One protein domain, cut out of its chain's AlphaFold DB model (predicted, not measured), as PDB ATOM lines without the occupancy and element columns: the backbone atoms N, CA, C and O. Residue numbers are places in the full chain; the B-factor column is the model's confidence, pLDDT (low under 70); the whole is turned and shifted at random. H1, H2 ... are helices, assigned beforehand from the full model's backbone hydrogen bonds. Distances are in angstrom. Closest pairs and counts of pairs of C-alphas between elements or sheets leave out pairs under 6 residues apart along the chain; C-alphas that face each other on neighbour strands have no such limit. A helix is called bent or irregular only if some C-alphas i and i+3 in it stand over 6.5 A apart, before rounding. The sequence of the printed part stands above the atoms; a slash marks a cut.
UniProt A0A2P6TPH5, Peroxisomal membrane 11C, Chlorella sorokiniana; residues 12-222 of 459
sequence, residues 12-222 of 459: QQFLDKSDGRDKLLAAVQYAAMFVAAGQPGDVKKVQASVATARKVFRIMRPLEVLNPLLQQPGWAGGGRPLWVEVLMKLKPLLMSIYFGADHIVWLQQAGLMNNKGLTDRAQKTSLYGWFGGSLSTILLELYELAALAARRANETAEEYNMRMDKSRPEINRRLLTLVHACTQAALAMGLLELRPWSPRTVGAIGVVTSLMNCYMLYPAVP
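AT A GLANCE: This is residues 12 to 222 of the 459 residues of the protein "Peroxisomal membrane 11C" of Chlorella sorokiniana (UniProt A0A2P6TPH5). What shape is this? Helices H5, H6, H7b, H8, H2 and H3 lie side by side in alternating directions, a row that curls round until one end of H3 meets H5. H4 packs on H5, small H1 sits at one end of H2, and arm H7a reaches outward. What is printed? The 211 residues include eight named helices, H1 to H8, and no named strand: all helix, mostly aligned packing, compact with a radius of gyration of the C-alphas of 19.6 A, spanning 64 by 38 by 37 A.

HOW THE PARTS SIT: Is the longest helix straight? H7, residues 157 to 191, was assigned as one helix by its hydrogen bonds but is bent: C-alphas 166 and 169 are 7.3 A apart, and arms H7a, 157 to 166, and H7b, 169 to 191, stand at a steep tilt of 65 degrees. What touches H7b? H6, residues 116 to 149, does at a shallow tilt of 26 degrees, opposite ways, closest C-alphas Phe 131 and Ala 185, 5.1 A. H8, residues 199 to 217, forms a hairpin with it, closest C-alphas Gly 190 and Val 202, 5.7 A. What lies beyond? H5, residues 82 to 109, forms a hairpin with H6, closest C-alphas Tyr 98 and Ser 126, 3.9 A; its residues 89 to 100 alone touch H4, residues 61 to 71, closest C-alphas Pro 62 and Ser 96, 4.4 A, also a hairpin. H2, residues 18 to 36, touches H8, closest C-alphas Phe 34 and Gly 203, 4.2 A, and forms a hairpin with H3, residues 42 to 56, closest C-alphas Gln 29 and Gln 47, 4.7 A. H3 touches H5 with residues 52 to 56 alone, closest C-alphas Lys 55 and Trp 106, 6.5 A, while H1, residues 12 to 16, only just touches H2, only at the corner, with 3 pairs of C-alphas within 8 A, closest Phe 14 and Gly 20, 5.3 A. Are the backbones complete? Each O i to N i+4 pair is within hydrogen-bond range in H1, H2, H6, H7a, H7b and H8, against 9 of 11 in H3, 5 of 7 in H4 and 23 of 24 in H5.

IN THESE COORDINATES: Where are the anchors? H1 begins at C-alpha 12 (0.559, 90.159, 65.330), and H8 ends at C-alpha 217 (-7.257, 95.840, 73.586). Which are long? From first to last C-alpha H6 measures 49.3 A, H5 40.9 A and H7b 33.1 A. Is one irregular? H4 is, only just: C-alphas 65 and 68 are 7.0 A apart.

THE WHOLE: How far does it reach? The C-alphas farthest apart, of Asn 114 and Thr 156, are 66.7 A apart. Is it continuous and confident? The printed part has no cut and no long link; pLDDT is under 70 at residues 76 to 78 and 222.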
ATOM      1  N   GLN A  12       0.435  89.424  66.588       91.12
ATOM      2  CA  GLN A  12       0.559  90.159  65.330       91.12
ATOM      3  C   GLN A  12      -0.615  91.131  65.143       91.12
ATOM      4  O   GLN A  12      -0.389  92.322  64.989       91.12
ATOM      5  N   GLN A  13      -1.862  90.673  65.295       90.81
ATOM      6  CA  GLN A  13      -3.048  91.539  65.194       90.81
ATOM      7  C   GLN A  13      -3.070  92.676  66.224       90.81
ATOM      8  O   GLN A  13      -3.561  93.770  65.937       90.81
ATOM      9  N   PHE A  14      -2.578  92.422  67.437       91.38
ATOM     10  CA  PHE A  14      -2.433  93.447  68.465       91.38
ATOM     11  C   PHE A  14      -1.373  94.481  68.066       91.38
ATOM     12  O   PHE A  14      -1.624  95.683  68.147       91.38
ATOM     13  N   LEU A  15      -0.214  94.021  67.589       90.94
ATOM     14  CA  LEU A  15       0.891  94.872  67.154       90.94
ATOM     15  C   LEU A  15       0.622  95.573  65.820       90.94
ATOM     16  O   LEU A  15       1.236  96.599  65.567       90.94
ATOM     17  N   ASP A  16      -0.282  95.089  64.975       91.31
ATOM     18  CA  ASP A  16      -0.645  95.755  63.717       91.31
ATOM     19  C   ASP A  16      -1.425  97.052  63.961       91.31
ATOM     20  O   ASP A  16      -1.376  97.984  63.155       91.31
ATOM     21  N   LYS A  17      -2.097  97.166  65.111       89.88
ATOM     22  CA  LYS A  17      -2.805  98.382  65.511       89.88
ATOM     23  C   LYS A  17      -1.832  99.374  66.145       89.88
ATOM     24  O   LYS A  17      -1.129  99.049  67.102       89.88
ATOM     25  N   SER A  18      -1.869 100.626  65.688       89.12
ATOM     26  CA  SER A  18      -1.106 101.729  66.298       89.12
ATOM     27  C   SER A  18      -1.392 101.875  67.798       89.12
ATOM     28  O   SER A  18      -0.480 102.155  68.573       89.12
ATOM     29  N   ASP A  19      -2.631 101.607  68.225       87.06
ATOM     30  CA  ASP A  19      -3.008 101.627  69.641       87.06
ATOM     31  C   ASP A  19      -2.303 100.531  70.449       87.06
ATOM     32  O   ASP A  19      -1.814 100.792  71.544       87.06
ATOM     33  N   GLY A  20      -2.170  99.323  69.890       91.44
ATOM     34  CA  GLY A  20      -1.481  98.215  70.555       91.44
ATOM     35  C   GLY A  20      -0.010  98.528  70.791       91.44
ATOM     36  O   GLY A  20       0.498  98.329  71.897       91.44
ATOM     37  N   ARG A  21       0.645  99.134  69.792       93.50
ATOM     38  CA  ARG A  21       2.018  99.645  69.922       93.50
ATOM     39  C   ARG A  21       2.122 100.739  70.992       93.50
ATOM     40  O   ARG A  21       3.002 100.645  71.844       93.50
ATOM     41  N   ASP A  22       1.215 101.725  71.019       92.38
ATOM     42  CA  ASP A  22       1.199 102.774  72.060       92.38
ATOM     43  C   ASP A  22       1.068 102.187  73.473       92.38
ATOM     44  O   ASP A  22       1.814 102.578  74.375       92.38
ATOM     45  N   LYS A  23       0.138 101.244  73.687       93.75
ATOM     46  CA  LYS A  23      -0.077 100.636  75.012       93.75
ATOM     47  C   LYS A  23       1.089  99.750  75.437       93.75
ATOM     48  O   LYS A  23       1.470  99.780  76.604       93.75
ATOM     49  N   LEU A  24       1.703  99.023  74.505       94.56
ATOM     50  CA  LEU A  24       2.890  98.228  74.807       94.56
ATOM     51  C   LEU A  24       4.077  99.118  75.190       94.56
ATOM     52  O   LEU A  24       4.723  98.884  76.211       94.56
ATOM     53  N   LEU A  25       4.324 100.190  74.434       95.19
ATOM     54  CA  LEU A  25       5.348 101.176  74.783       95.19
ATOM     55  C   LEU A  25       5.036 101.852  76.126       95.19
ATOM     56  O   LEU A  25       5.948 102.139  76.895       95.19
ATOM     57  N   ALA A  26       3.759 102.051  76.465       94.88
ATOM     58  CA  ALA A  26       3.362 102.513  77.794       94.88
ATOM     59  C   ALA A  26       3.803 101.551  78.900       94.88
ATOM     60  O   ALA A  26       4.268 101.994  79.950       94.88
ATOM     61  N   ALA A  27       3.643 100.244  78.684       96.25
ATOM     62  CA  ALA A  27       4.071  99.227  79.635       96.25
ATOM     63  C   ALA A  27       5.591  99.268  79.820       96.25
ATOM     64  O   ALA A  27       6.060  99.321  80.955       96.25
ATOM     65  N   VAL A  28       6.348  99.351  78.722       96.25
ATOM     66  CA  VAL A  28       7.815  99.460  78.759       96.25
ATOM     67  C   VAL A  28       8.264 100.746  79.458       96.25
ATOM     68  O   VAL A  28       9.150 100.701  80.307       96.25
ATOM     69  N   GLN A  29       7.628 101.886  79.172       95.75
ATOM     70  CA  GLN A  29       7.939 103.161  79.820       95.75
ATOM     71  C   GLN A  29       7.775 103.076  81.339       95.75
ATOM     72  O   GLN A  29       8.669 103.484  82.080       95.75
ATOM     73  N   TYR A  30       6.638 102.573  81.823       96.25
ATOM     74  CA  TYR A  30       6.402 102.501  83.264       96.25
ATOM     75  C   TYR A  30       7.198 101.381  83.935       96.25
ATOM     76  O   TYR A  30       7.588 101.543  85.088       96.25
ATOM     77  N   ALA A  31       7.527 100.303  83.220       96.31
ATOM     78  CA  ALA A  31       8.465  99.293  83.707       96.31
ATOM     79  C   ALA A  31       9.867  99.890  83.890       96.31
ATOM     80  O   ALA A  31      10.476  99.720  84.943       96.31
ATOM     81  N   ALA A  32      10.345 100.674  82.920       94.69
ATOM     82  CA  ALA A  32      11.598 101.412  83.044       94.69
ATOM     83  C   ALA A  32      11.549 102.415  84.209       94.69
ATOM     84  O   ALA A  32      12.491 102.487  84.993       94.69
ATOM     85  N   MET A  33      10.431 103.129  84.391       93.50
ATOM     86  CA  MET A  33      10.226 104.025  85.537       93.50
ATOM     87  C   MET A  33      10.282 103.284  86.881       93.50
ATOM     88  O   MET A  33      10.892 103.769  87.834       93.50
ATOM     89  N   PHE A  34       9.661 102.103  86.950       95.00
ATOM     90  CA  PHE A  34       9.660 101.248  88.132       95.00
ATOM     91  C   PHE A  34      11.079 100.782  88.486       95.00
ATOM     92  O   PHE A  34      11.508 100.946  89.629       95.00
ATOM     93  N   VAL A  35      11.823 100.278  87.495       95.12
ATOM     94  CA  VAL A  35      13.202  99.788  87.662       95.12
ATOM     95  C   VAL A  35      14.165 100.925  88.005       95.12
ATOM     96  O   VAL A  35      14.962 100.792  88.930       95.12
ATOM     97  N   ALA A  36      14.069 102.066  87.315       91.69
ATOM     98  CA  ALA A  36      14.935 103.219  87.554       91.69
ATOM     99  C   ALA A  36      14.750 103.817  88.955       91.69
ATOM    100  O   ALA A  36      15.647 104.490  89.456       91.69
ATOM    101  N   ALA A  37      13.592 103.612  89.596       89.94
ATOM    102  CA  ALA A  37      13.296 104.113  90.937       89.94
ATOM    103  C   ALA A  37      13.471 105.637  91.109       89.94
ATOM    104  O   ALA A  37      13.648 106.120  92.226       89.94
ATOM    105  N   GLY A  38      13.436 106.396  90.011       79.75
ATOM    106  CA  GLY A  38      13.717 107.835  89.984       79.75
ATOM    107  C   GLY A  38      15.200 108.214  89.865       79.75
ATOM    108  O   GLY A  38      15.489 109.386  89.613       79.75
ATOM    109  N   GLN A  39      16.125 107.256  89.967       88.06
ATOM    110  CA  GLN A  39      17.562 107.505  89.852       88.06
ATOM    111  C   GLN A  39      17.951 107.874  88.410       88.06
ATOM    112  O   GLN A  39      17.406 107.311  87.451       88.06
ATOM    113  N   PRO A  40      18.863 108.844  88.216       88.69
ATOM    114  CA  PRO A  40      19.433 109.111  86.903       88.69
ATOM    115  C   PRO A  40      20.268 107.906  86.450       88.69
ATOM    116  O   PRO A  40      21.049 107.353  87.214       88.69
ATOM    117  N   GLY A  41      20.090 107.489  85.200       91.44
ATOM    118  CA  GLY A  41      20.788 106.344  84.624       91.44
ATOM    119  C   GLY A  41      20.261 106.022  83.232       91.44
ATOM    120  O   GLY A  41      19.329 106.675  82.746       91.44
ATOM    121  N   ASP A  42      20.824 105.005  82.588       93.38
ATOM    122  CA  ASP A  42      20.455 104.658  81.211       93.38
ATOM    123  C   ASP A  42      19.001 104.189  81.094       93.38
ATOM    124  O   ASP A  42      18.305 104.557  80.148       93.38
ATOM    125  N   VAL A  43      18.472 103.518  82.121       91.56
ATOM    126  CA  VAL A  43      17.054 103.121  82.183       91.56
ATOM    127  C   VAL A  43      16.121 104.340  82.135       91.56
ATOM    128  O   VAL A  43      15.073 104.300  81.490       91.56
ATOM    129  N   LYS A  44      16.511 105.467  82.746       89.94
ATOM    130  CA  LYS A  44      15.735 106.717  82.695       89.94
ATOM    131  C   LYS A  44      15.763 107.347  81.299       89.94
ATOM    132  O   LYS A  44      14.758 107.909  80.863       89.94
ATOM    133  N   LYS A  45      16.877 107.218  80.566       92.25
ATOM    134  CA  LYS A  45      16.960 107.638  79.156       92.25
ATOM    135  C   LYS A  45      16.039 106.786  78.281       92.25
ATOM    136  O   LYS A  45      15.311 107.339  77.461       92.25
ATOM    137  N   VAL A  46      16.005 105.469  78.509       92.94
ATOM    138  CA  VAL A  46      15.068 104.553  77.833       92.94
ATOM    139  C   VAL A  46      13.623 104.945  78.133       92.94
ATOM    140  O   VAL A  46      12.837 105.110  77.203       92.94
ATOM    141  N   GLN A  47      13.278 105.191  79.402       92.75
ATOM    142  CA  GLN A  47      11.951 105.678  79.790       92.75
ATOM    143  C   GLN A  47      11.560 106.944  79.010       92.75
ATOM    144  O   GLN A  47      10.456 107.009  78.470       92.75
ATOM    145  N   ALA A  48      12.446 107.943  78.947       91.38
ATOM    146  CA  ALA A  48      12.186 109.197  78.243       91.38
ATOM    147  C   ALA A  48      12.036 108.994  76.725       91.38
ATOM    148  O   ALA A  48      11.102 109.524  76.128       91.38
ATOM    149  N   SER A  49      12.907 108.187  76.113       92.50
ATOM    150  CA  SER A  49      12.850 107.856  74.685       92.50
ATOM    151  C   SER A  49      11.531 107.167  74.317       92.50
ATOM    152  O   SER A  49      10.829 107.605  73.402       92.50
ATOM    153  N   VAL A  50      11.131 106.155  75.093       93.31
ATOM    154  CA  VAL A  50       9.867 105.432  74.896       93.31
ATOM    155  C   VAL A  50       8.664 106.357  75.114       93.31
ATOM    156  O   VAL A  50       7.710 106.311  74.338       93.31
ATOM    157  N   ALA A  51       8.711 107.240  76.117       91.50
ATOM    158  CA  ALA A  51       7.654 108.224  76.358       91.50
ATOM    159  C   ALA A  51       7.455 109.173  75.168       91.50
ATOM    160  O   ALA A  51       6.318 109.468  74.802       91.50
ATOM    161  N   THR A  52       8.542 109.626  74.543       91.00
ATOM    162  CA  THR A  52       8.487 110.472  73.343       91.00
ATOM    163  C   THR A  52       7.940 109.699  72.141       91.00
ATOM    164  O   THR A  52       7.060 110.207  71.446       91.00
ATOM    165  N   ALA A  53       8.383 108.454  71.928       92.31
ATOM    166  CA  ALA A  53       7.923 107.612  70.820       92.31
ATOM    167  C   ALA A  53       6.402 107.372  70.848       92.31
ATOM    168  O   ALA A  53       5.745 107.402  69.808       92.31
ATOM    169  N   ARG A  54       5.814 107.209  72.040       92.19
ATOM    170  CA  ARG A  54       4.361 107.040  72.220       92.19
ATOM    171  C   ARG A  54       3.537 108.203  71.680       92.19
ATOM    172  O   ARG A  54       2.469 107.986  71.111       92.19
ATOM    173  N   LYS A  55       4.018 109.436  71.857       91.50
ATOM    174  CA  LYS A  55       3.278 110.645  71.468       91.50
ATOM    175  C   LYS A  55       3.071 110.727  69.956       91.50
ATOM    176  O   LYS A  55       2.017 111.170  69.518       91.50
ATOM    177  N   VAL A  56       4.009 110.204  69.163       89.06
ATOM    178  CA  VAL A  56       3.899 110.161  67.693       89.06
ATOM    179  C   VAL A  56       2.682 109.350  67.241       89.06
ATOM    180  O   VAL A  56       1.980 109.747  66.314       89.06
ATOM    181  N   PHE A  57       2.349 108.261  67.942       87.75
ATOM    182  CA  PHE A  57       1.176 107.438  67.622       87.75
ATOM    183  C   PHE A  57      -0.169 108.120  67.934       87.75
ATOM    184  O   PHE A  57      -1.222 107.517  67.725       87.75
ATOM    185  N   ARG A  58      -0.161 109.361  68.446       88.12
ATOM    186  CA  ARG A  58      -1.357 110.066  68.927       88.12
ATOM    187  C   ARG A  58      -1.738 111.311  68.126       88.12
ATOM    188  O   ARG A  58      -2.771 111.891  68.443       88.12
ATOM    189  N   ILE A  59      -1.001 111.661  67.067       87.25
ATOM    190  CA  ILE A  59      -1.164 112.911  66.288       87.25
ATOM    191  C   ILE A  59      -2.605 113.181  65.826       87.25
ATOM    192  O   ILE A  59      -3.044 114.325  65.854       87.25
ATOM    193  N   MET A  60      -3.389 112.146  65.511       85.00
ATOM    194  CA  MET A  60      -4.792 112.296  65.082       85.00
ATOM    195  C   MET A  60      -5.836 111.907  66.141       85.00
ATOM    196  O   MET A  60      -7.036 112.093  65.938       85.00
ATOM    197  N   ARG A  61      -5.404 111.436  67.316       87.94
ATOM    198  CA  ARG A  61      -6.310 111.030  68.404       87.94
ATOM    199  C   ARG A  61      -7.200 112.152  68.945       87.94
ATOM    200  O   ARG A  61      -8.348 111.842  69.256       87.94
ATOM    201  N   PRO A  62      -6.764 113.426  69.052       86.94
ATOM    202  CA  PRO A  62      -7.651 114.493  69.513       86.94
ATOM    203  C   PRO A  62      -8.932 114.611  68.679       86.94
ATOM    204  O   PRO A  62     -10.007 114.800  69.245       86.94
ATOM    205  N   LEU A  63      -8.830 114.461  67.353       88.69
ATOM    206  CA  LEU A  63      -9.967 114.560  66.434       88.69
ATOM    207  C   LEU A  63     -10.884 113.339  66.541       88.69
ATOM    208  O   LEU A  63     -12.101 113.487  66.628       88.69
ATOM    209  N   GLU A  64     -10.306 112.140  66.610       90.00
ATOM    210  CA  GLU A  64     -11.071 110.900  66.789       90.00
ATOM    211  C   GLU A  64     -11.877 110.905  68.093       90.00
ATOM    212  O   GLU A  64     -13.038 110.502  68.119       90.00
ATOM    213  N   VAL A  65     -11.276 111.397  69.176       89.81
ATOM    214  CA  VAL A  65     -11.921 111.471  70.490       89.81
ATOM    215  C   VAL A  65     -12.996 112.560  70.535       89.81
ATOM    216  O   VAL A  65     -13.971 112.404  71.266       89.81
ATOM    217  N   LEU A  66     -12.864 113.632  69.746       90.38
ATOM    218  CA  LEU A  66     -13.892 114.672  69.607       90.38
ATOM    219  C   LEU A  66     -15.051 114.264  68.697       90.38
ATOM    220  O   LEU A  66     -16.119 114.867  68.780       90.38
ATOM    221  N   ASN A  67     -14.881 113.245  67.856       91.00
ATOM    222  CA  ASN A  67     -15.898 112.839  66.891       91.00
ATOM    223  C   ASN A  67     -17.300 112.608  67.508       91.00
ATOM    224  O   ASN A  67     -18.269 113.117  66.947       91.00
ATOM    225  N   PRO A  68     -17.460 111.964  68.684       87.06
ATOM    226  CA  PRO A  68     -18.771 111.824  69.323       87.06
ATOM    227  C   PRO A  68     -19.434 113.161  69.692       87.06
ATOM    228  O   PRO A  68     -20.657 113.267  69.664       87.06
ATOM    229  N   LEU A  69     -18.645 114.193  70.019       88.62
ATOM    230  CA  LEU A  69     -19.165 115.535  70.300       88.62
ATOM    231  C   LEU A  69     -19.617 116.245  69.027       88.62
ATOM    232  O   LEU A  69     -20.645 116.918  69.038       88.62
ATOM    233  N   LEU A  70     -18.860 116.079  67.943       89.00
ATOM    234  CA  LEU A  70     -19.157 116.696  66.651       89.00
ATOM    235  C   LEU A  70     -20.377 116.059  65.982       89.00
ATOM    236  O   LEU A  70     -21.202 116.764  65.412       89.00
ATOM    237  N   GLN A  71     -20.515 114.736  66.077       88.88
ATOM    238  CA  GLN A  71     -21.640 114.010  65.488       88.88
ATOM    239  C   GLN A  71     -22.952 114.226  66.251       88.88
ATOM    240  O   GLN A  71     -24.026 114.120  65.664       88.88
ATOM    241  N   GLN A  72     -22.886 114.517  67.553       83.19
ATOM    242  CA  GLN A  72     -24.064 114.710  68.400       83.19
ATOM    243  C   GLN A  72     -23.907 115.964  69.275       83.19
ATOM    244  O   GLN A  72     -23.704 115.858  70.490       83.19
ATOM    245  N   PRO A  73     -24.022 117.170  68.690       77.94
ATOM    246  CA  PRO A  73     -23.830 118.420  69.425       77.94
ATOM    247  C   PRO A  73     -24.950 118.690  70.445       77.94
ATOM    248  O   PRO A  73     -24.720 119.370  71.442       77.94
ATOM    249  N   GLY A  74     -26.142 118.119  70.245       82.12
ATOM    250  CA  GLY A  74     -27.303 118.314  71.117       82.12
ATOM    251  C   GLY A  74     -27.266 117.528  72.430       82.12
ATOM    252  O   GLY A  74     -26.517 116.558  72.584       82.12
ATOM    253  N   TRP A  75     -28.103 117.946  73.377       82.12
ATOM    254  CA  TRP A  75     -28.438 117.176  74.576       82.12
ATOM    255  C   TRP A  75     -29.441 116.101  74.179       82.12
ATOM    256  O   TRP A  75     -30.505 116.397  73.631       82.12
ATOM    257  N   ALA A  76     -29.058 114.844  74.363       67.69
ATOM    258  CA  ALA A  76     -29.888 113.722  73.978       67.69
ATOM    259  C   ALA A  76     -30.822 113.462  75.153       67.69
ATOM    260  O   ALA A  76     -30.461 112.677  76.018       67.69
ATOM    261  N   GLY A  77     -31.989 114.121  75.188       64.88
ATOM    262  CA  GLY A  77     -33.001 114.033  76.256       64.88
ATOM    263  C   GLY A  77     -33.642 112.647  76.450       64.88
ATOM    264  O   GLY A  77     -34.847 112.529  76.645       64.88
ATOM    265  N   GLY A  78     -32.852 111.578  76.380       67.88
ATOM    266  CA  GLY A  78     -33.219 110.169  76.446       67.88
ATOM    267  C   GLY A  78     -33.387 109.655  77.873       67.88
ATOM    268  O   GLY A  78     -32.934 108.555  78.182       67.88
ATOM    269  N   GLY A  79     -33.993 110.454  78.753       82.00
ATOM    270  CA  GLY A  79     -34.340 110.053  80.121       82.00
ATOM    271  C   GLY A  79     -33.154 109.832  81.068       82.00
ATOM    272  O   GLY A  79     -33.349 109.349  82.183       82.00
ATOM    273  N   ARG A  80     -31.927 110.175  80.659       87.75
ATOM    274  CA  ARG A  80     -30.756 110.188  81.546       87.75
ATOM    275  C   ARG A  80     -30.735 111.504  82.327       87.75
ATOM    276  O   ARG A  80     -31.179 112.529  81.814       87.75
ATOM    277  N   PRO A  81     -30.240 111.516  83.573       91.56
ATOM    278  CA  PRO A  81     -30.124 112.763  84.308       91.56
ATOM    279  C   PRO A  81     -29.070 113.660  83.643       91.56
ATOM    280  O   PRO A  81     -28.029 113.179  83.192       91.56
ATOM    281  N   LEU A  82     -29.315 114.974  83.632       91.56
ATOM    282  CA  LEU A  82     -28.492 115.962  82.918       91.56
ATOM    283  C   LEU A  82     -26.991 115.849  83.236       91.56
ATOM    284  O   LEU A  82     -26.150 115.975  82.351       91.56
ATOM    285  N   TRP A  83     -26.634 115.564  84.491       93.06
ATOM    286  CA  TRP A  83     -25.233 115.429  84.898       93.06
ATOM    287  C   TRP A  83     -24.518 114.248  84.217       93.06
ATOM    288  O   TRP A  83     -23.325 114.350  83.940       93.06
ATOM    289  N   VAL A  84     -25.224 113.156  83.892       94.19
ATOM    290  CA  VAL A  84     -24.656 112.019  83.141       94.19
ATOM    291  C   VAL A  84     -24.365 112.441  81.708       94.19
ATOM    292  O   VAL A  84     -23.273 112.174  81.210       94.19
ATOM    293  N   GLU A  85     -25.293 113.145  81.057       92.50
ATOM    294  CA  GLU A  85     -25.076 113.665  79.702       92.50
ATOM    295  C   GLU A  85     -23.892 114.638  79.652       92.50
ATOM    296  O   GLU A  85     -23.052 114.553  78.752       92.50
ATOM    297  N   VAL A  86     -23.772 115.510  80.660       93.62
ATOM    298  CA  VAL A  86     -22.622 116.409  80.811       93.62
ATOM    299  C   VAL A  86     -21.330 115.604  80.923       93.62
ATOM    300  O   VAL A  86     -20.389 115.889  80.190       93.62
ATOM    301  N   LEU A  87     -21.266 114.575  81.775       94.44
ATOM    302  CA  LEU A  87     -20.063 113.743  81.922       94.44
ATOM    303  C   LEU A  87     -19.705 112.981  80.641       94.44
ATOM    304  O   LEU A  87     -18.523 112.874  80.301       94.44
ATOM    305  N   MET A  88     -20.706 112.482  79.910       92.69
ATOM    306  CA  MET A  88     -20.508 111.800  78.629       92.69
ATOM    307  C   MET A  88     -19.887 112.719  77.577       92.69
ATOM    308  O   MET A  88     -19.076 112.251  76.780       92.69
ATOM    309  N   LYS A  89     -20.221 114.015  77.593       93.19
ATOM    310  CA  LYS A  89     -19.620 115.024  76.708       93.19
ATOM    311  C   LYS A  89     -18.290 115.568  77.241       93.19
ATOM    312  O   LYS A  89     -17.360 115.825  76.480       93.19
ATOM    313  N   LEU A  90     -18.164 115.698  78.556       94.50
ATOM    314  CA  LEU A  90     -16.968 116.214  79.211       94.50
ATOM    315  C   LEU A  90     -15.783 115.251  79.067       94.50
ATOM    316  O   LEU A  90     -14.662 115.688  78.829       94.50
ATOM    317  N   LYS A  91     -16.014 113.937  79.173       94.62
ATOM    318  CA  LYS A  91     -14.971 112.912  79.013       94.62
ATOM    319  C   LYS A  91     -14.176 113.045  77.697       94.62
ATOM    320  O   LYS A  91     -12.951 113.144  77.786       94.62
ATOM    321  N   PRO A  92     -14.795 113.035  76.498       94.62
ATOM    322  CA  PRO A  92     -14.063 113.188  75.241       94.62
ATOM    323  C   PRO A  92     -13.401 114.563  75.110       94.62
ATOM    324  O   PRO A  92     -12.285 114.643  74.607       94.62
ATOM    325  N   LEU A  93     -14.019 115.631  75.625       95.69
ATOM    326  CA  LEU A  93     -13.402 116.959  75.637       95.69
ATOM    327  C   LEU A  93     -12.091 116.968  76.443       95.69
ATOM    328  O   LEU A  93     -11.051 117.376  75.932       95.69
ATOM    329  N   LEU A  94     -12.120 116.454  77.675       96.44
ATOM    330  CA  LEU A  94     -10.945 116.360  78.549       96.44
ATOM    331  C   LEU A  94      -9.849 115.469  77.958       96.44
ATOM    332  O   LEU A  94      -8.666 115.794  78.038       96.44
ATOM    333  N   MET A  95     -10.238 114.362  77.323       94.19
ATOM    334  CA  MET A  95      -9.295 113.480  76.637       94.19
ATOM    335  C   MET A  95      -8.698 114.134  75.383       94.19
ATOM    336  O   MET A  95      -7.525 113.919  75.087       94.19
ATOM    337  N   SER A  96      -9.452 114.975  74.673       95.25
ATOM    338  CA  SER A  96      -8.918 115.764  73.561       95.25
ATOM    339  C   SER A  96      -7.903 116.804  74.036       95.25
ATOM    340  O   SER A  96      -6.825 116.901  73.454       95.25
ATOM    341  N   ILE A  97      -8.184 117.498  75.148       95.88
ATOM    342  CA  ILE A  97      -7.229 118.410  75.800       95.88
ATOM    343  C   ILE A  97      -5.958 117.656  76.202       95.88
ATOM    344  O   ILE A  97      -4.857 118.131  75.928       95.88
ATOM    345  N   TYR A  98      -6.100 116.460  76.787       95.12
ATOM    346  CA  TYR A  98      -4.969 115.593  77.115       95.12
ATOM    347  C   TYR A  98      -4.076 115.331  75.900       95.12
ATOM    348  O   TYR A  98      -2.888 115.654  75.923       95.12
ATOM    349  N   PHE A  99      -4.644 114.792  74.820       94.06
ATOM    350  CA  PHE A  99      -3.862 114.490  73.627       94.06
ATOM    351  C   PHE A  99      -3.307 115.759  72.972       94.06
ATOM    352  O   PHE A  99      -2.149 115.770  72.573       94.06
ATOM    353  N   GLY A 100      -4.086 116.836  72.873       94.56
ATOM    354  CA  GLY A 100      -3.648 118.102  72.282       94.56
ATOM    355  C   GLY A 100      -2.446 118.702  73.012       94.56
ATOM    356  O   GLY A 100      -1.445 119.046  72.386       94.56
ATOM    357  N   ALA A 101      -2.495 118.746  74.341       95.25
ATOM    358  CA  ALA A 101      -1.401 119.260  75.148       95.25
ATOM    359  C   ALA A 101      -0.161 118.339  75.118       95.25
ATOM    360  O   ALA A 101       0.964 118.836  75.065       95.25
ATOM    361  N   ASP A 102      -0.337 117.013  75.029       92.56
ATOM    362  CA  ASP A 102       0.770 116.069  74.803       92.56
ATOM    363  C   ASP A 102       1.540 116.372  73.499       92.56
ATOM    364  O   ASP A 102       2.765 116.216  73.469       92.56
ATOM    365  N   HIS A 103       0.867 116.854  72.444       93.62
ATOM    366  CA  HIS A 103       1.530 117.255  71.194       93.62
ATOM    367  C   HIS A 103       2.387 118.502  71.359       93.62
ATOM    368  O   HIS A 103       3.470 118.559  70.787       93.62
ATOM    369  N   ILE A 104       1.966 119.465  72.179       94.06
ATOM    370  CA  ILE A 104       2.787 120.641  72.501       94.06
ATOM    371  C   ILE A 104       4.086 120.193  73.186       94.06
ATOM    372  O   ILE A 104       5.173 120.624  72.802       94.06
ATOM    373  N   VAL A 105       3.996 119.258  74.140       93.31
ATOM    374  CA  VAL A 105       5.186 118.691  74.798       93.31
ATOM    375  C   VAL A 105       6.064 117.933  73.801       93.31
ATOM    376  O   VAL A 105       7.289 118.026  73.849       93.31
ATOM    377  N   TRP A 106       5.458 117.180  72.885       94.00
ATOM    378  CA  TRP A 106       6.194 116.484  71.833       94.00
ATOM    379  C   TRP A 106       6.906 117.449  70.870       94.00
ATOM    380  O   TRP A 106       8.072 117.225  70.558       94.00
ATOM    381  N   LEU A 107       6.262 118.547  70.457       93.25
ATOM    382  CA  LEU A 107       6.859 119.576  69.594       93.25
ATOM    383  C   LEU A 107       8.101 120.206  70.235       93.25
ATOM    384  O   LEU A 107       9.094 120.444  69.546       93.25
ATOM    385  N   GLN A 108       8.075 120.426  71.553       93.19
ATOM    386  CA  GLN A 108       9.259 120.874  72.288       93.19
ATOM    387  C   GLN A 108      10.376 119.819  72.244       93.19
ATOM    388  O   GLN A 108      11.525 120.145  71.959       93.19
ATOM    389  N   GLN A 109      10.044 118.545  72.479       89.69
ATOM    390  CA  GLN A 109      11.006 117.435  72.432       89.69
ATOM    391  C   GLN A 109      11.601 117.218  71.033       89.69
ATOM    392  O   GLN A 109      12.733 116.753  70.920       89.69
ATOM    393  N   ALA A 110      10.864 117.575  69.980       90.81
ATOM    394  CA  ALA A 110      11.328 117.556  68.596       90.81
ATOM    395  C   ALA A 110      12.222 118.760  68.229       90.81
ATOM    396  O   ALA A 110      12.747 118.806  67.120       90.81
ATOM    397  N   GLY A 111      12.392 119.741  69.125       91.19
ATOM    398  CA  GLY A 111      13.170 120.959  68.868       91.19
ATOM    399  C   GLY A 111      12.450 121.999  68.004       91.19
ATOM    400  O   GLY A 111      13.063 122.982  67.596       91.19
ATOM    401  N   LEU A 112      11.153 121.813  67.734       91.88
ATOM    402  CA  LEU A 112      10.343 122.749  66.945       91.88
ATOM    403  C   LEU A 112       9.843 123.939  67.773       91.88
ATOM    404  O   LEU A 112       9.421 124.950  67.219       91.88
ATOM    405  N   MET A 113       9.876 123.828  69.103       92.75
ATOM    406  CA  MET A 113       9.411 124.865  70.014       92.75
ATOM    407  C   MET A 113      10.336 124.978  71.229       92.75
ATOM    408  O   MET A 113      10.608 123.988  71.897       92.75
ATOM    409  N   ASN A 114      10.764 126.199  71.563       90.75
ATOM    410  CA  ASN A 114      11.722 126.451  72.653       90.75
ATOM    411  C   ASN A 114      11.100 127.118  73.893       90.75
ATOM    412  O   ASN A 114      11.807 127.504  74.823       90.75
ATOM    413  N   ASN A 115       9.772 127.253  73.947       93.56
ATOM    414  CA  ASN A 115       9.101 127.883  75.079       93.56
ATOM    415  C   ASN A 115       8.889 126.882  76.229       93.56
ATOM    416  O   ASN A 115       7.911 126.129  76.263       93.56
ATOM    417  N   LYS A 116       9.823 126.884  77.187       92.50
ATOM    418  CA  LYS A 116       9.783 126.002  78.363       92.50
ATOM    419  C   LYS A 116       8.535 126.227  79.223       92.50
ATOM    420  O   LYS A 116       7.887 125.262  79.606       92.50
ATOM    421  N   GLY A 117       8.153 127.486  79.455       95.00
ATOM    422  CA  GLY A 117       6.993 127.818  80.288       95.00
ATOM    423  C   GLY A 117       5.676 127.301  79.707       95.00
ATOM    424  O   GLY A 117       4.852 126.756  80.439       95.00
ATOM    425  N   LEU A 118       5.499 127.412  78.386       93.00
ATOM    426  CA  LEU A 118       4.337 126.842  77.702       93.00
ATOM    427  C   LEU A 118       4.323 125.314  77.803       93.00
ATOM    428  O   LEU A 118       3.266 124.723  78.004       93.00
ATOM    429  N   THR A 119       5.489 124.678  77.699       94.00
ATOM    430  CA  THR A 119       5.564 123.218  77.723       94.00
ATOM    431  C   THR A 119       5.285 122.643  79.108       94.00
ATOM    432  O   THR A 119       4.534 121.675  79.222       94.00
ATOM    433  N   ASP A 120       5.798 123.274  80.165       94.25
ATOM    434  CA  ASP A 120       5.522 122.863  81.546       94.25
ATOM    435  C   ASP A 120       4.022 122.995  81.872       94.25
ATOM    436  O   ASP A 120       3.439 122.124  82.526       94.25
ATOM    437  N   ARG A 121       3.369 124.058  81.377       96.25
ATOM    438  CA  ARG A 121       1.912 124.228  81.492       96.25
ATOM    439  C   ARG A 121       1.165 123.174  80.686       96.25
ATOM    440  O   ARG A 121       0.307 122.507  81.247       96.25
ATOM    441  N   ALA A 122       1.536 122.958  79.425       96.06
ATOM    442  CA  ALA A 122       0.914 121.948  78.575       96.06
ATOM    443  C   ALA A 122       1.024 120.541  79.180       96.06
ATOM    444  O   ALA A 122       0.038 119.815  79.210       96.06
ATOM    445  N   GLN A 123       2.176 120.168  79.743       95.19
ATOM    446  CA  GLN A 123       2.335 118.883  80.426       95.19
ATOM    447  C   GLN A 123       1.388 118.751  81.627       95.19
ATOM    448  O   GLN A 123       0.763 117.708  81.809       95.19
ATOM    449  N   LYS A 124       1.246 119.797  82.451       96.00
ATOM    450  CA  LYS A 124       0.299 119.777  83.577       96.00
ATOM    451  C   LYS A 124      -1.147 119.712  83.091       96.00
ATOM    452  O   LYS A 124      -1.912 118.888  83.583       96.00
ATOM    453  N   THR A 125      -1.511 120.528  82.106       96.62
ATOM    454  CA  THR A 125      -2.845 120.536  81.494       96.62
ATOM    455  C   THR A 125      -3.182 119.178  80.885       96.62
ATOM    456  O   THR A 125      -4.303 118.700  81.058       96.62
ATOM    457  N   SER A 126      -2.213 118.509  80.248       95.81
ATOM    458  CA  SER A 126      -2.426 117.179  79.683       95.81
ATOM    459  C   SER A 126      -2.761 116.168  80.782       95.81
ATOM    460  O   SER A 126      -3.775 115.468  80.703       95.81
ATOM    461  N   LEU A 127      -1.986 116.161  81.866       96.06
ATOM    462  CA  LEU A 127      -2.222 115.286  83.009       96.06
ATOM    463  C   LEU A 127      -3.559 115.572  83.715       96.06
ATOM    464  O   LEU A 127      -4.254 114.626  84.086       96.06
ATOM    465  N   TYR A 128      -3.964 116.840  83.858       97.38
ATOM    466  CA  TYR A 128      -5.281 117.196  84.401       97.38
ATOM    467  C   TYR A 128      -6.429 116.739  83.495       97.38
ATOM    468  O   TYR A 128      -7.418 116.204  84.001       97.38
ATOM    469  N   GLY A 129      -6.300 116.885  82.173       97.06
ATOM    470  CA  GLY A 129      -7.279 116.371  81.211       97.06
ATOM    471  C   GLY A 129      -7.429 114.850  81.304       97.06
ATOM    472  O   GLY A 129      -8.541 114.325  81.383       97.06
ATOM    473  N   TRP A 130      -6.310 114.130  81.395       96.56
ATOM    474  CA  TRP A 130      -6.314 112.677  81.555       96.56
ATOM    475  C   TRP A 130      -6.914 112.230  82.895       96.56
ATOM    476  O   TRP A 130      -7.754 111.321  82.926       96.56
ATOM    477  N   PHE A 131      -6.548 112.892  83.995       97.69
ATOM    478  CA  PHE A 131      -7.121 112.641  85.318       97.69
ATOM    479  C   PHE A 131      -8.633 112.893  85.331       97.69
ATOM    480  O   PHE A 131      -9.406 112.015  85.716       97.69
ATOM    481  N   GLY A 132      -9.071 114.053  84.836       97.19
ATOM    482  CA  GLY A 132     -10.483 114.421  84.778       97.19
ATOM    483  C   GLY A 132     -11.304 113.474  83.898       97.19
ATOM    484  O   GLY A 132     -12.377 113.035  84.303       97.19
ATOM    485  N   GLY A 133     -10.792 113.073  82.730       96.56
ATOM    486  CA  GLY A 133     -11.472 112.088  81.884       96.56
ATOM    487  C   GLY A 133     -11.560 110.696  82.531       96.56
ATOM    488  O   GLY A 133     -12.536 109.968  82.309       96.56
ATOM    489  N   SER A 134     -10.589 110.339  83.377       97.50
ATOM    490  CA  SER A 134     -10.626 109.111  84.182       97.50
ATOM    491  C   SER A 134     -11.693 109.194  85.279       97.50
ATOM    492  O   SER A 134     -12.495 108.272  85.402       97.50
ATOM    493  N   LEU A 135     -11.798 110.322  85.994       98.06
ATOM    494  CA  LEU A 135     -12.872 110.561  86.972       98.06
ATOM    495  C   LEU A 135     -14.265 110.509  86.334       98.06
ATOM    496  O   LEU A 135     -15.154 109.838  86.855       98.06
ATOM    497  N   SER A 136     -14.449 111.145  85.175       97.50
ATOM    498  CA  SER A 136     -15.708 111.062  84.427       97.50
ATOM    499  C   SER A 136     -16.050 109.617  84.064       97.50
ATOM    500  O   SER A 136     -17.207 109.220  84.149       97.50
ATOM    501  N   THR A 137     -15.052 108.802  83.706       97.12
ATOM    502  CA  THR A 137     -15.262 107.370  83.435       97.12
ATOM    503  C   THR A 137     -15.696 106.617  84.691       97.12
ATOM    504  O   THR A 137     -16.648 105.850  84.615       97.12
ATOM    505  N   ILE A 138     -15.064 106.866  85.842       98.25
ATOM    506  CA  ILE A 138     -15.449 106.250  87.124       98.25
ATOM    507  C   ILE A 138     -16.917 106.545  87.443       98.25
ATOM    508  O   ILE A 138     -17.684 105.623  87.704       98.25
ATOM    509  N   LEU A 139     -17.328 107.815  87.375       97.81
ATOM    510  CA  LEU A 139     -18.703 108.222  87.680       97.81
ATOM    511  C   LEU A 139     -19.724 107.599  86.717       97.81
ATOM    512  O   LEU A 139     -20.783 107.147  87.153       97.81
ATOM    513  N   LEU A 140     -19.401 107.541  85.422       96.75
ATOM    514  CA  LEU A 140     -20.266 106.930  84.409       96.75
ATOM    515  C   LEU A 140     -20.404 105.415  84.603       96.75
ATOM    516  O   LEU A 140     -21.519 104.900  84.542       96.75
ATOM    517  N   GLU A 141     -19.311 104.696  84.872       97.44
ATOM    518  CA  GLU A 141     -19.383 103.249  85.105       97.44
ATOM    519  C   GLU A 141     -20.081 102.916  86.427       97.44
ATOM    520  O   GLU A 141     -20.853 101.964  86.472       97.44
ATOM    521  N   LEU A 142     -19.890 103.715  87.484       97.62
ATOM    522  CA  LEU A 142     -20.643 103.560  88.733       97.62
ATOM    523  C   LEU A 142     -22.148 103.755  88.515       97.62
ATOM    524  O   LEU A 142     -22.939 102.960  89.019       97.62
ATOM    525  N   TYR A 143     -22.544 104.773  87.746       96.19
ATOM    526  CA  TYR A 143     -23.946 105.012  87.398       96.19
ATOM    527  C   TYR A 143     -24.556 103.836  86.627       96.19
ATOM    528  O   TYR A 143     -25.626 103.346  86.983       96.19
ATOM    529  N   GLU A 144     -23.867 103.350  85.594       95.31
ATOM    530  CA  GLU A 144     -24.352 102.244  84.763       95.31
ATOM    531  C   GLU A 144     -24.383 100.914  85.539       95.31
ATOM    532  O   GLU A 144     -25.336 100.146  85.414       95.31
ATOM    533  N   LEU A 145     -23.391 100.651  86.400       95.75
ATOM    534  CA  LEU A 145     -23.393  99.492  87.298       95.75
ATOM    535  C   LEU A 145     -24.540  99.561  88.310       95.75
ATOM    536  O   LEU A 145     -25.224  98.558  88.516       95.75
ATOM    537  N   ALA A 146     -24.792 100.731  88.904       94.62
ATOM    538  CA  ALA A 146     -25.916 100.931  89.813       94.62
ATOM    539  C   ALA A 146     -27.259 100.730  89.098       94.62
ATOM    540  O   ALA A 146     -28.139 100.060  89.632       94.62
ATOM    541  N   ALA A 147     -27.404 101.236  87.869       92.50
ATOM    542  CA  ALA A 147     -28.607 101.049  87.060       92.50
ATOM    543  C   ALA A 147     -28.854  99.571  86.705       92.50
ATOM    544  O   ALA A 147     -30.000  99.121  86.701       92.50
ATOM    545  N   LEU A 148     -27.793  98.799  86.441       91.50
ATOM    546  CA  LEU A 148     -27.897  97.355  86.213       91.50
ATOM    547  C   LEU A 148     -28.261  96.602  87.498       91.50
ATOM    548  O   LEU A 148     -29.138  95.739  87.464       91.50
ATOM    549  N   ALA A 149     -27.624  96.934  88.621       90.75
ATOM    550  CA  ALA A 149     -27.840  96.269  89.904       90.75
ATOM    551  C   ALA A 149     -29.181  96.636  90.566       90.75
ATOM    552  O   ALA A 149     -29.693  95.863  91.381       90.75
ATOM    553  N   ALA A 150     -29.757  97.792  90.215       91.50
ATOM    554  CA  ALA A 150     -31.013  98.277  90.767       91.50
ATOM    555  C   ALA A 150     -32.146  97.269  90.540       91.50
ATOM    556  O   ALA A 150     -32.352  96.744  89.439       91.50
ATOM    557  N   ARG A 151     -32.892  96.991  91.606       86.75
ATOM    558  CA  ARG A 151     -34.066  96.119  91.564       86.75
ATOM    559  C   ARG A 151     -35.247  96.882  90.973       86.75
ATOM    560  O   ARG A 151     -35.453  98.050  91.302       86.75
ATOM    561  N   ARG A 152     -36.015  96.239  90.092       89.81
ATOM    562  CA  ARG A 152     -37.212  96.861  89.511       89.81
ATOM    563  C   ARG A 152     -38.381  96.740  90.485       89.81
ATOM    564  O   ARG A 152     -38.485  95.753  91.214       89.81
ATOM    565  N   ALA A 153     -39.259  97.740  90.497       82.81
ATOM    566  CA  ALA A 153     -40.503  97.645  91.251       82.81
ATOM    567  C   ALA A 153     -41.323  96.469  90.690       82.81
ATOM    568  O   ALA A 153     -41.471  96.359  89.474       82.81
ATOM    569  N   ASN A 154     -41.825  95.604  91.576       86.81
ATOM    570  CA  ASN A 154     -42.605  94.394  91.268       86.81
ATOM    571  C   ASN A 154     -41.821  93.181  90.723       86.81
ATOM    572  O   ASN A 154     -42.437  92.234  90.253       86.81
ATOM    573  N   GLU A 155     -40.487  93.175  90.809       91.06
ATOM    574  CA  GLU A 155     -39.664  92.027  90.396       91.06
ATOM    575  C   GLU A 155     -39.504  91.009  91.543       91.06
ATOM    576  O   GLU A 155     -39.032  91.342  92.647       91.06
ATOM    577  N   THR A 156     -39.876  89.752  91.289       93.75
ATOM    578  CA  THR A 156     -39.684  88.653  92.250       93.75
ATOM    579  C   THR A 156     -38.191  88.393  92.491       93.75
ATOM    580  O   THR A 156     -37.323  88.826  91.731       93.75
ATOM    581  N   ALA A 157     -37.848  87.718  93.594       91.81
ATOM    582  CA  ALA A 157     -36.444  87.425  93.902       91.81
ATOM    583  C   ALA A 157     -35.796  86.510  92.845       91.81
ATOM    584  O   ALA A 157     -34.622  86.676  92.518       91.81
ATOM    585  N   GLU A 158     -36.567  85.578  92.288       92.62
ATOM    586  CA  GLU A 158     -36.101  84.644  91.265       92.62
ATOM    587  C   GLU A 158     -35.861  85.342  89.921       92.62
ATOM    588  O   GLU A 158     -34.794  85.181  89.327       92.62
ATOM    589  N   GLU A 159     -36.781  86.212  89.491       91.94
ATOM    590  CA  GLU A 159     -36.603  87.042  88.292       91.94
ATOM    591  C   GLU A 159     -35.394  87.975  88.417       91.94
ATOM    592  O   GLU A 159     -34.609  88.102  87.474       91.94
ATOM    593  N   TYR A 160     -35.197  88.579  89.596       91.06
ATOM    594  CA  TYR A 160     -34.027  89.409  89.874       91.06
ATOM    595  C   TYR A 160     -32.726  88.616  89.726       91.06
ATOM    596  O   TYR A 160     -31.812  89.069  89.036       91.06
ATOM    597  N   ASN A 161     -32.642  87.426  90.328       92.19
ATOM    598  CA  ASN A 161     -31.451  86.578  90.246       92.19
ATOM    599  C   ASN A 161     -31.176  86.141  88.803       92.19
ATOM    600  O   ASN A 161     -30.050  86.272  88.325       92.19
ATOM    601  N   MET A 162     -32.212  85.730  88.068       93.06
ATOM    602  CA  MET A 162     -32.087  85.347  86.662       93.06
ATOM    603  C   MET A 162     -31.627  86.524  85.786       93.06
ATOM    604  O   MET A 162     -30.781  86.362  84.901       93.06
ATOM    605  N   ARG A 163     -32.128  87.739  86.049       92.25
ATOM    606  CA  ARG A 163     -31.661  88.963  85.387       92.25
ATOM    607  C   ARG A 163     -30.212  89.277  85.744       92.25
ATOM    608  O   ARG A 163     -29.446  89.623  84.848       92.25
ATOM    609  N   MET A 164     -29.833  89.165  87.015       92.12
ATOM    610  CA  MET A 164     -28.458  89.395  87.463       92.12
ATOM    611  C   MET A 164     -27.487  88.425  86.801       92.12
ATOM    612  O   MET A 164     -26.459  88.864  86.289       92.12
ATOM    613  N   ASP A 165     -27.833  87.142  86.715       92.38
ATOM    614  CA  ASP A 165     -27.005  86.145  86.039       92.38
ATOM    615  C   ASP A 165     -26.889  86.427  84.538       92.38
ATOM    616  O   ASP A 165     -25.792  86.364  83.976       92.38
ATOM    617  N   LYS A 166     -27.979  86.864  83.896       93.88
ATOM    618  CA  LYS A 166     -27.954  87.297  82.491       93.88
ATOM    619  C   LYS A 166     -27.116  88.562  82.271       93.88
ATOM    620  O   LYS A 166     -26.444  88.683  81.248       93.88
ATOM    621  N   SER A 167     -27.143  89.510  83.207       93.25
ATOM    622  CA  SER A 167     -26.380  90.767  83.143       93.25
ATOM    623  C   SER A 167     -24.936  90.629  83.630       93.25
ATOM    624  O   SER A 167     -24.126  91.524  83.388       93.25
ATOM    625  N   ARG A 168     -24.574  89.512  84.267       92.44
ATOM    626  CA  ARG A 168     -23.247  89.259  84.836       92.44
ATOM    627  C   ARG A 168     -22.063  89.474  83.885       92.44
ATOM    628  O   ARG A 168     -21.098  90.099  84.325       92.44
ATOM    629  N   PRO A 169     -22.080  89.032  82.610       91.50
ATOM    630  CA  PRO A 169     -20.972  89.323  81.697       91.50
ATOM    631  C   PRO A 169     -20.791  90.827  81.451       91.50
ATOM    632  O   PRO A 169     -19.658  91.306  81.419       91.50
ATOM    633  N   GLU A 170     -21.886  91.585  81.347       92.44
ATOM    634  CA  GLU A 170     -21.819  93.040  81.168       92.44
ATOM    635  C   GLU A 170     -21.359  93.743  82.452       92.44
ATOM    636  O   GLU A 170     -20.517  94.637  82.390       92.44
ATOM    637  N   ILE A 171     -21.825  93.290  83.622       93.88
ATOM    638  CA  ILE A 171     -21.350  93.775  84.927       93.88
ATOM    639  C   ILE A 171     -19.839  93.558  85.053       93.88
ATOM    640  O   ILE A 171     -19.118  94.490  85.396       93.88
ATOM    641  N   ASN A 172     -19.335  92.368  84.712       94.06
ATOM    642  CA  ASN A 172     -17.903  92.068  84.764       94.06
ATOM    643  C   ASN A 172     -17.093  92.971  83.819       94.06
ATOM    644  O   ASN A 172     -16.030  93.467  84.196       94.06
ATOM    645  N   ARG A 173     -17.598  93.224  82.604       93.38
ATOM    646  CA  ARG A 173     -16.952  94.113  81.622       93.38
ATOM    647  C   ARG A 173     -16.883  95.562  82.115       93.38
ATOM    648  O   ARG A 173     -15.848  96.221  81.976       93.38
ATOM    649  N   ARG A 174     -17.967  96.054  82.714       95.94
ATOM    650  CA  ARG A 174     -18.041  97.406  83.286       95.94
ATOM    651  C   ARG A 174     -17.201  97.545  84.542       95.94
ATOM    652  O   ARG A 174     -16.482  98.527  84.678       95.94
ATOM    653  N   LEU A 175     -17.189  96.531  85.404       96.06
ATOM    654  CA  LEU A 175     -16.333  96.498  86.586       96.06
ATOM    655  C   LEU A 175     -14.849  96.519  86.204       96.06
ATOM    656  O   LEU A 175     -14.077  97.254  86.811       96.06
ATOM    657  N   LEU A 176     -14.451  95.782  85.162       95.38
ATOM    658  CA  LEU A 176     -13.084  95.847  84.642       95.38
ATOM    659  C   LEU A 176     -12.731  97.263  84.157       95.38
ATOM    660  O   LEU A 176     -11.660  97.772  84.481       95.38
ATOM    661  N   THR A 177     -13.645  97.908  83.426       96.25
ATOM    662  CA  THR A 177     -13.485  99.301  82.968       96.25
ATOM    663  C   THR A 177     -13.400 100.278  84.143       96.25
ATOM    664  O   THR A 177     -12.580 101.194  84.125       96.25
ATOM    665  N   LEU A 178     -14.194 100.065  85.193       97.69
ATOM    666  CA  LEU A 178     -14.166 100.866  86.412       97.69
ATOM    667  C   LEU A 178     -12.824 100.729  87.141       97.69
ATOM    668  O   LEU A 178     -12.198 101.739  87.458       97.69
ATOM    669  N   VAL A 179     -12.353  99.498  87.370       97.56
ATOM    670  CA  VAL A 179     -11.049  99.245  88.009       97.56
ATOM    671  C   VAL A 179      -9.934  99.892  87.196       97.56
ATOM    672  O   VAL A 179      -9.083 100.576  87.760       97.56
ATOM    673  N   HIS A 180      -9.971  99.746  85.872       96.94
ATOM    674  CA  HIS A 180      -9.020 100.392  84.973       96.94
ATOM    675  C   HIS A 180      -9.044 101.918  85.094       96.94
ATOM    676  O   HIS A 180      -7.992 102.540  85.222       96.94
ATOM    677  N   ALA A 181     -10.224 102.538  85.113       97.81
ATOM    678  CA  ALA A 181     -10.351 103.981  85.282       97.81
ATOM    679  C   ALA A 181      -9.816 104.454  86.646       97.81
ATOM    680  O   ALA A 181      -9.174 105.501  86.721       97.81
ATOM    681  N   CYS A 182      -9.996 103.661  87.708       98.19
ATOM    682  CA  CYS A 182      -9.403 103.925  89.019       98.19
ATOM    683  C   CYS A 182      -7.870 103.865  88.988       98.19
ATOM    684  O   CYS A 182      -7.221 104.763  89.527       98.19
ATOM    685  N   THR A 183      -7.266 102.861  88.337       97.75
ATOM    686  CA  THR A 183      -5.798 102.795  88.231       97.75
ATOM    687  C   THR A 183      -5.238 103.915  87.352       97.75
ATOM    688  O   THR A 183      -4.193 104.473  87.680       97.75
ATOM    689  N   GLN A 184      -5.952 104.313  86.291       97.19
ATOM    690  CA  GLN A 184      -5.619 105.473  85.448       97.19
ATOM    691  C   GLN A 184      -5.658 106.783  86.242       97.19
ATOM    692  O   GLN A 184      -4.709 107.565  86.189       97.19
ATOM    693  N   ALA A 185      -6.718 107.004  87.025       97.81
ATOM    694  CA  ALA A 185      -6.848 108.184  87.872       97.81
ATOM    695  C   ALA A 185      -5.754 108.230  88.949       97.81
ATOM    696  O   ALA A 185      -5.149 109.281  89.164       97.81
ATOM    697  N   ALA A 186      -5.449 107.092  89.584       97.69
ATOM    698  CA  ALA A 186      -4.345 106.988  90.532       97.69
ATOM    699  C   ALA A 186      -3.007 107.321  89.855       97.69
ATOM    700  O   ALA A 186      -2.266 108.169  90.338       97.69
ATOM    701  N   LEU A 187      -2.713 106.727  88.699       97.31
ATOM    702  CA  LEU A 187      -1.483 106.999  87.959       97.31
ATOM    703  C   LEU A 187      -1.321 108.485  87.614       97.31
ATOM    704  O   LEU A 187      -0.256 109.056  87.851       97.31
ATOM    705  N   ALA A 188      -2.379 109.120  87.105       96.81
ATOM    706  CA  ALA A 188      -2.373 110.543  86.787       96.81
ATOM    707  C   ALA A 188      -2.174 111.411  88.044       96.81
ATOM    708  O   ALA A 188      -1.393 112.356  88.013       96.81
ATOM    709  N   MET A 189      -2.799 111.049  89.169       96.88
ATOM    710  CA  MET A 189      -2.602 111.712  90.465       96.88
ATOM    711  C   MET A 189      -1.144 111.631  90.942       96.88
ATOM    712  O   MET A 189      -0.608 112.617  91.444       96.88
ATOM    713  N   GLY A 190      -0.498 110.476  90.753       95.88
ATOM    714  CA  GLY A 190       0.915 110.283  91.072       95.88
ATOM    715  C   GLY A 190       1.848 111.110  90.185       95.88
ATOM    716  O   GLY A 190       2.827 111.657  90.677       95.88
ATOM    717  N   LEU A 191       1.533 111.239  88.894       94.69
ATOM    718  CA  LEU A 191       2.320 112.034  87.940       94.69
ATOM    719  C   LEU A 191       2.097 113.547  88.073       94.69
ATOM    720  O   LEU A 191       2.990 114.318  87.735       94.69
ATOM    721  N   LEU A 192       0.930 113.971  88.564       94.94
ATOM    722  CA  LEU A 192       0.641 115.365  88.921       94.94
ATOM    723  C   LEU A 192       1.256 115.783  90.263       94.94
ATOM    724  O   LEU A 192       1.137 116.948  90.631       94.94
ATOM    725  N   GLU A 193       1.849 114.843  91.006       94.75
ATOM    726  CA  GLU A 193       2.366 115.063  92.361       94.75
ATOM    727  C   GLU A 193       1.296 115.580  93.346       94.75
ATOM    728  O   GLU A 193       1.621 116.124  94.398       94.75
ATOM    729  N   LEU A 194       0.002 115.350  93.060       94.25
ATOM    730  CA  LEU A 194      -1.096 115.668  93.991       94.25
ATOM    731  C   LEU A 194      -0.952 114.899  95.310       94.25
ATOM    732  O   LEU A 194      -1.450 115.321  96.352       94.25
ATOM    733  N   ARG A 195      -0.267 113.753  95.252       93.94
ATOM    734  CA  ARG A 195       0.166 112.984  96.409       93.94
ATOM    735  C   ARG A 195       1.646 112.621  96.243       93.94
ATOM    736  O   ARG A 195       2.004 112.106  95.183       93.94
ATOM    737  N   PRO A 196       2.494 112.820  97.270       93.81
ATOM    738  CA  PRO A 196       3.930 112.552  97.184       93.81
ATOM    739  C   PRO A 196       4.212 111.044  97.261       93.81
ATOM    740  O   PRO A 196       4.606 110.507  98.296       93.81
ATOM    741  N   TRP A 197       3.959 110.325  96.171       95.94
ATOM    742  CA  TRP A 197       4.312 108.915  96.049       95.94
ATOM    743  C   TRP A 197       5.741 108.732  95.557       95.94
ATOM    744  O   TRP A 197       6.268 109.535  94.790       95.94
ATOM    745  N   SER A 198       6.365 107.625  95.963       95.25
ATOM    746  CA  SER A 198       7.685 107.284  95.443       95.25
ATOM    747  C   SER A 198       7.615 107.012  93.928       95.25
ATOM    748  O   SER A 198       6.625 106.433  93.460       95.25
ATOM    749  N   PRO A 199       8.667 107.331  93.149       93.44
ATOM    750  CA  PRO A 199       8.711 107.015  91.720       93.44
ATOM    751  C   PRO A 199       8.499 105.526  91.422       93.44
ATOM    752  O   PRO A 199       7.898 105.182  90.405       93.44
ATOM    753  N   ARG A 200       8.924 104.637  92.335       94.56
ATOM    754  CA  ARG A 200       8.645 103.195  92.252       94.56
ATOM    755  C   ARG A 200       7.151 102.907  92.346       94.56
ATOM    756  O   ARG A 200       6.633 102.143  91.544       94.56
ATOM    757  N   THR A 201       6.444 103.527  93.286       96.31
ATOM    758  CA  THR A 201       4.994 103.341  93.440       96.31
ATOM    759  C   THR A 201       4.247 103.800  92.188       96.31
ATOM    760  O   THR A 201       3.421 103.057  91.665       96.31
ATOM    761  N   VAL A 202       4.582 104.982  91.663       96.69
ATOM    762  CA  VAL A 202       3.971 105.507  90.430       96.69
ATOM    763  C   VAL A 202       4.292 104.605  89.234       96.69
ATOM    764  O   VAL A 202       3.393 104.260  88.470       96.69
ATOM    765  N   GLY A 203       5.543 104.148  89.110       95.62
ATOM    766  CA  GLY A 203       5.956 103.185  88.088       95.62
ATOM    767  C   GLY A 203       5.184 101.865  88.174       95.62
ATOM    768  O   GLY A 203       4.688 101.390  87.158       95.62
ATOM    769  N   ALA A 204       4.995 101.307  89.374       97.19
ATOM    770  CA  ALA A 204       4.243 100.068  89.585       97.19
ATOM    771  C   ALA A 204       2.769 100.208  89.176       97.19
ATOM    772  O   ALA A 204       2.251  99.376  88.429       97.19
ATOM    773  N   ILE A 205       2.107 101.292  89.602       97.19
ATOM    774  CA  ILE A 205       0.731 101.607  89.184       97.19
ATOM    775  C   ILE A 205       0.675 101.781  87.658       97.19
ATOM    776  O   ILE A 205      -0.264 101.313  87.009       97.19
ATOM    777  N   GLY A 206       1.701 102.406  87.076       96.12
ATOM    778  CA  GLY A 206       1.864 102.579  85.637       96.12
ATOM    779  C   GLY A 206       1.955 101.262  84.876       96.12
ATOM    780  O   GLY A 206       1.263 101.088  83.874       96.12
ATOM    781  N   VAL A 207       2.748 100.309  85.371       97.25
ATOM    782  CA  VAL A 207       2.866  98.965  84.791       97.25
ATOM    783  C   VAL A 207       1.520  98.253  84.822       97.25
ATOM    784  O   VAL A 207       1.055  97.809  83.775       97.25
ATOM    785  N   VAL A 208       0.856  98.198  85.982       97.06
ATOM    786  CA  VAL A 208      -0.462  97.551  86.122       97.06
ATOM    787  C   VAL A 208      -1.475  98.176  85.165       97.06
ATOM    788  O   VAL A 208      -2.131  97.472  84.399       97.06
ATOM    789  N   THR A 209      -1.550  99.507  85.141       96.75
ATOM    790  CA  THR A 209      -2.468 100.244  84.266       96.75
ATOM    791  C   THR A 209      -2.191  99.966  82.788       96.75
ATOM    792  O   THR A 209      -3.119  99.746  82.010       96.75
ATOM    793  N   SER A 210      -0.925  99.943  82.368       96.25
ATOM    794  CA  SER A 210      -0.556  99.637  80.983       96.25
ATOM    795  C   SER A 210      -0.843  98.190  80.599       96.25
ATOM    796  O   SER A 210      -1.373  97.960  79.516       96.25
ATOM    797  N   LEU A 211      -0.585  97.225  81.485       96.00
ATOM    798  CA  LEU A 211      -0.929  95.823  81.244       96.00
ATOM    799  C   LEU A 211      -2.443  95.634  81.101       96.00
ATOM    800  O   LEU A 211      -2.883  94.926  80.198       96.00
ATOM    801  N   MET A 212      -3.248  96.328  81.914       95.00
ATOM    802  CA  MET A 212      -4.704  96.340  81.751       95.00
ATOM    803  C   MET A 212      -5.132  96.942  80.407       95.00
ATOM    804  O   MET A 212      -6.014  96.391  79.757       95.00
ATOM    805  N   ASN A 213      -4.493  98.028  79.947       94.31
ATOM    806  CA  ASN A 213      -4.760  98.573  78.609       94.31
ATOM    807  C   ASN A 213      -4.448  97.553  77.507       94.31
ATOM    808  O   ASN A 213      -5.249  97.382  76.592       94.31
ATOM    809  N   CYS A 214      -3.300  96.873  77.595       94.19
ATOM    810  CA  CYS A 214      -2.936  95.819  76.652       94.19
ATOM    811  C   CYS A 214      -3.978  94.696  76.665       94.19
ATOM    812  O   CYS A 214      -4.427  94.284  75.602       94.19
ATOM    813  N   TYR A 215      -4.410  94.259  77.851       92.50
ATOM    814  CA  TYR A 215      -5.425  93.223  78.018       92.50
ATOM    815  C   TYR A 215      -6.776  93.614  77.405       92.50
ATOM    816  O   TYR A 215      -7.345  92.841  76.643       92.50
ATOM    817  N   MET A 216      -7.273  94.824  77.683       91.44
ATOM    818  CA  MET A 216      -8.564  95.300  77.165       91.44
ATOM    819  C   MET A 216      -8.576  95.476  75.641       91.44
ATOM    820  O   MET A 216      -9.639  95.418  75.028       91.44
ATOM    821  N   LEU A 217      -7.409  95.702  75.033       90.94
ATOM    822  CA  LEU A 217      -7.257  95.840  73.586       90.94
ATOM    823  C   LEU A 217      -6.946  94.503  72.890       90.94
ATOM    824  O   LEU A 217      -7.096  94.389  71.669       90.94
ATOM    825  N   TYR A 218      -6.499  93.498  73.647       88.50
ATOM    826  CA  TYR A 218      -6.125  92.203  73.101       88.50
ATOM    827  C   TYR A 218      -7.360  91.498  72.514       88.50
ATOM    828  O   TYR A 218      -8.406  91.441  73.165       88.50
ATOM    829  N   PRO A 219      -7.280  90.967  71.280       82.75
ATOM    830  CA  PRO A 219      -8.407  90.276  70.666       82.75
ATOM    831  C   PRO A 219      -8.833  89.065  71.503       82.75
ATOM    832  O   PRO A 219      -7.997  88.324  72.027       82.75
ATOM    833  N   ALA A 220     -10.146  88.848  71.612       78.56
ATOM    834  CA  ALA A 220     -10.684  87.694  72.318       78.56
ATOM    835  C   ALA A 220     -10.168  86.405  71.667       78.56
ATOM    836  O   ALA A 220     -10.377  86.164  70.478       78.56
ATOM    837  N   VAL A 221      -9.486  85.573  72.451       71.00
ATOM    838  CA  VAL A 221      -8.980  84.288  71.970       71.00
ATOM    839  C   VAL A 221     -10.163  83.318  71.863       71.00
ATOM    840  O   VAL A 221     -10.834  83.082  72.877       71.00
ATOM    841  N   PRO A 222     -10.435  82.732  70.682       61.44
ATOM    842  CA  PRO A 222     -11.477  81.722  70.538       61.44
ATOM    843  C   PRO A 222     -11.221  80.566  71.517       61.44
ATOM    844  O   PRO A 222     -10.168  79.936  71.479       61.44
TER     845      PRO A 222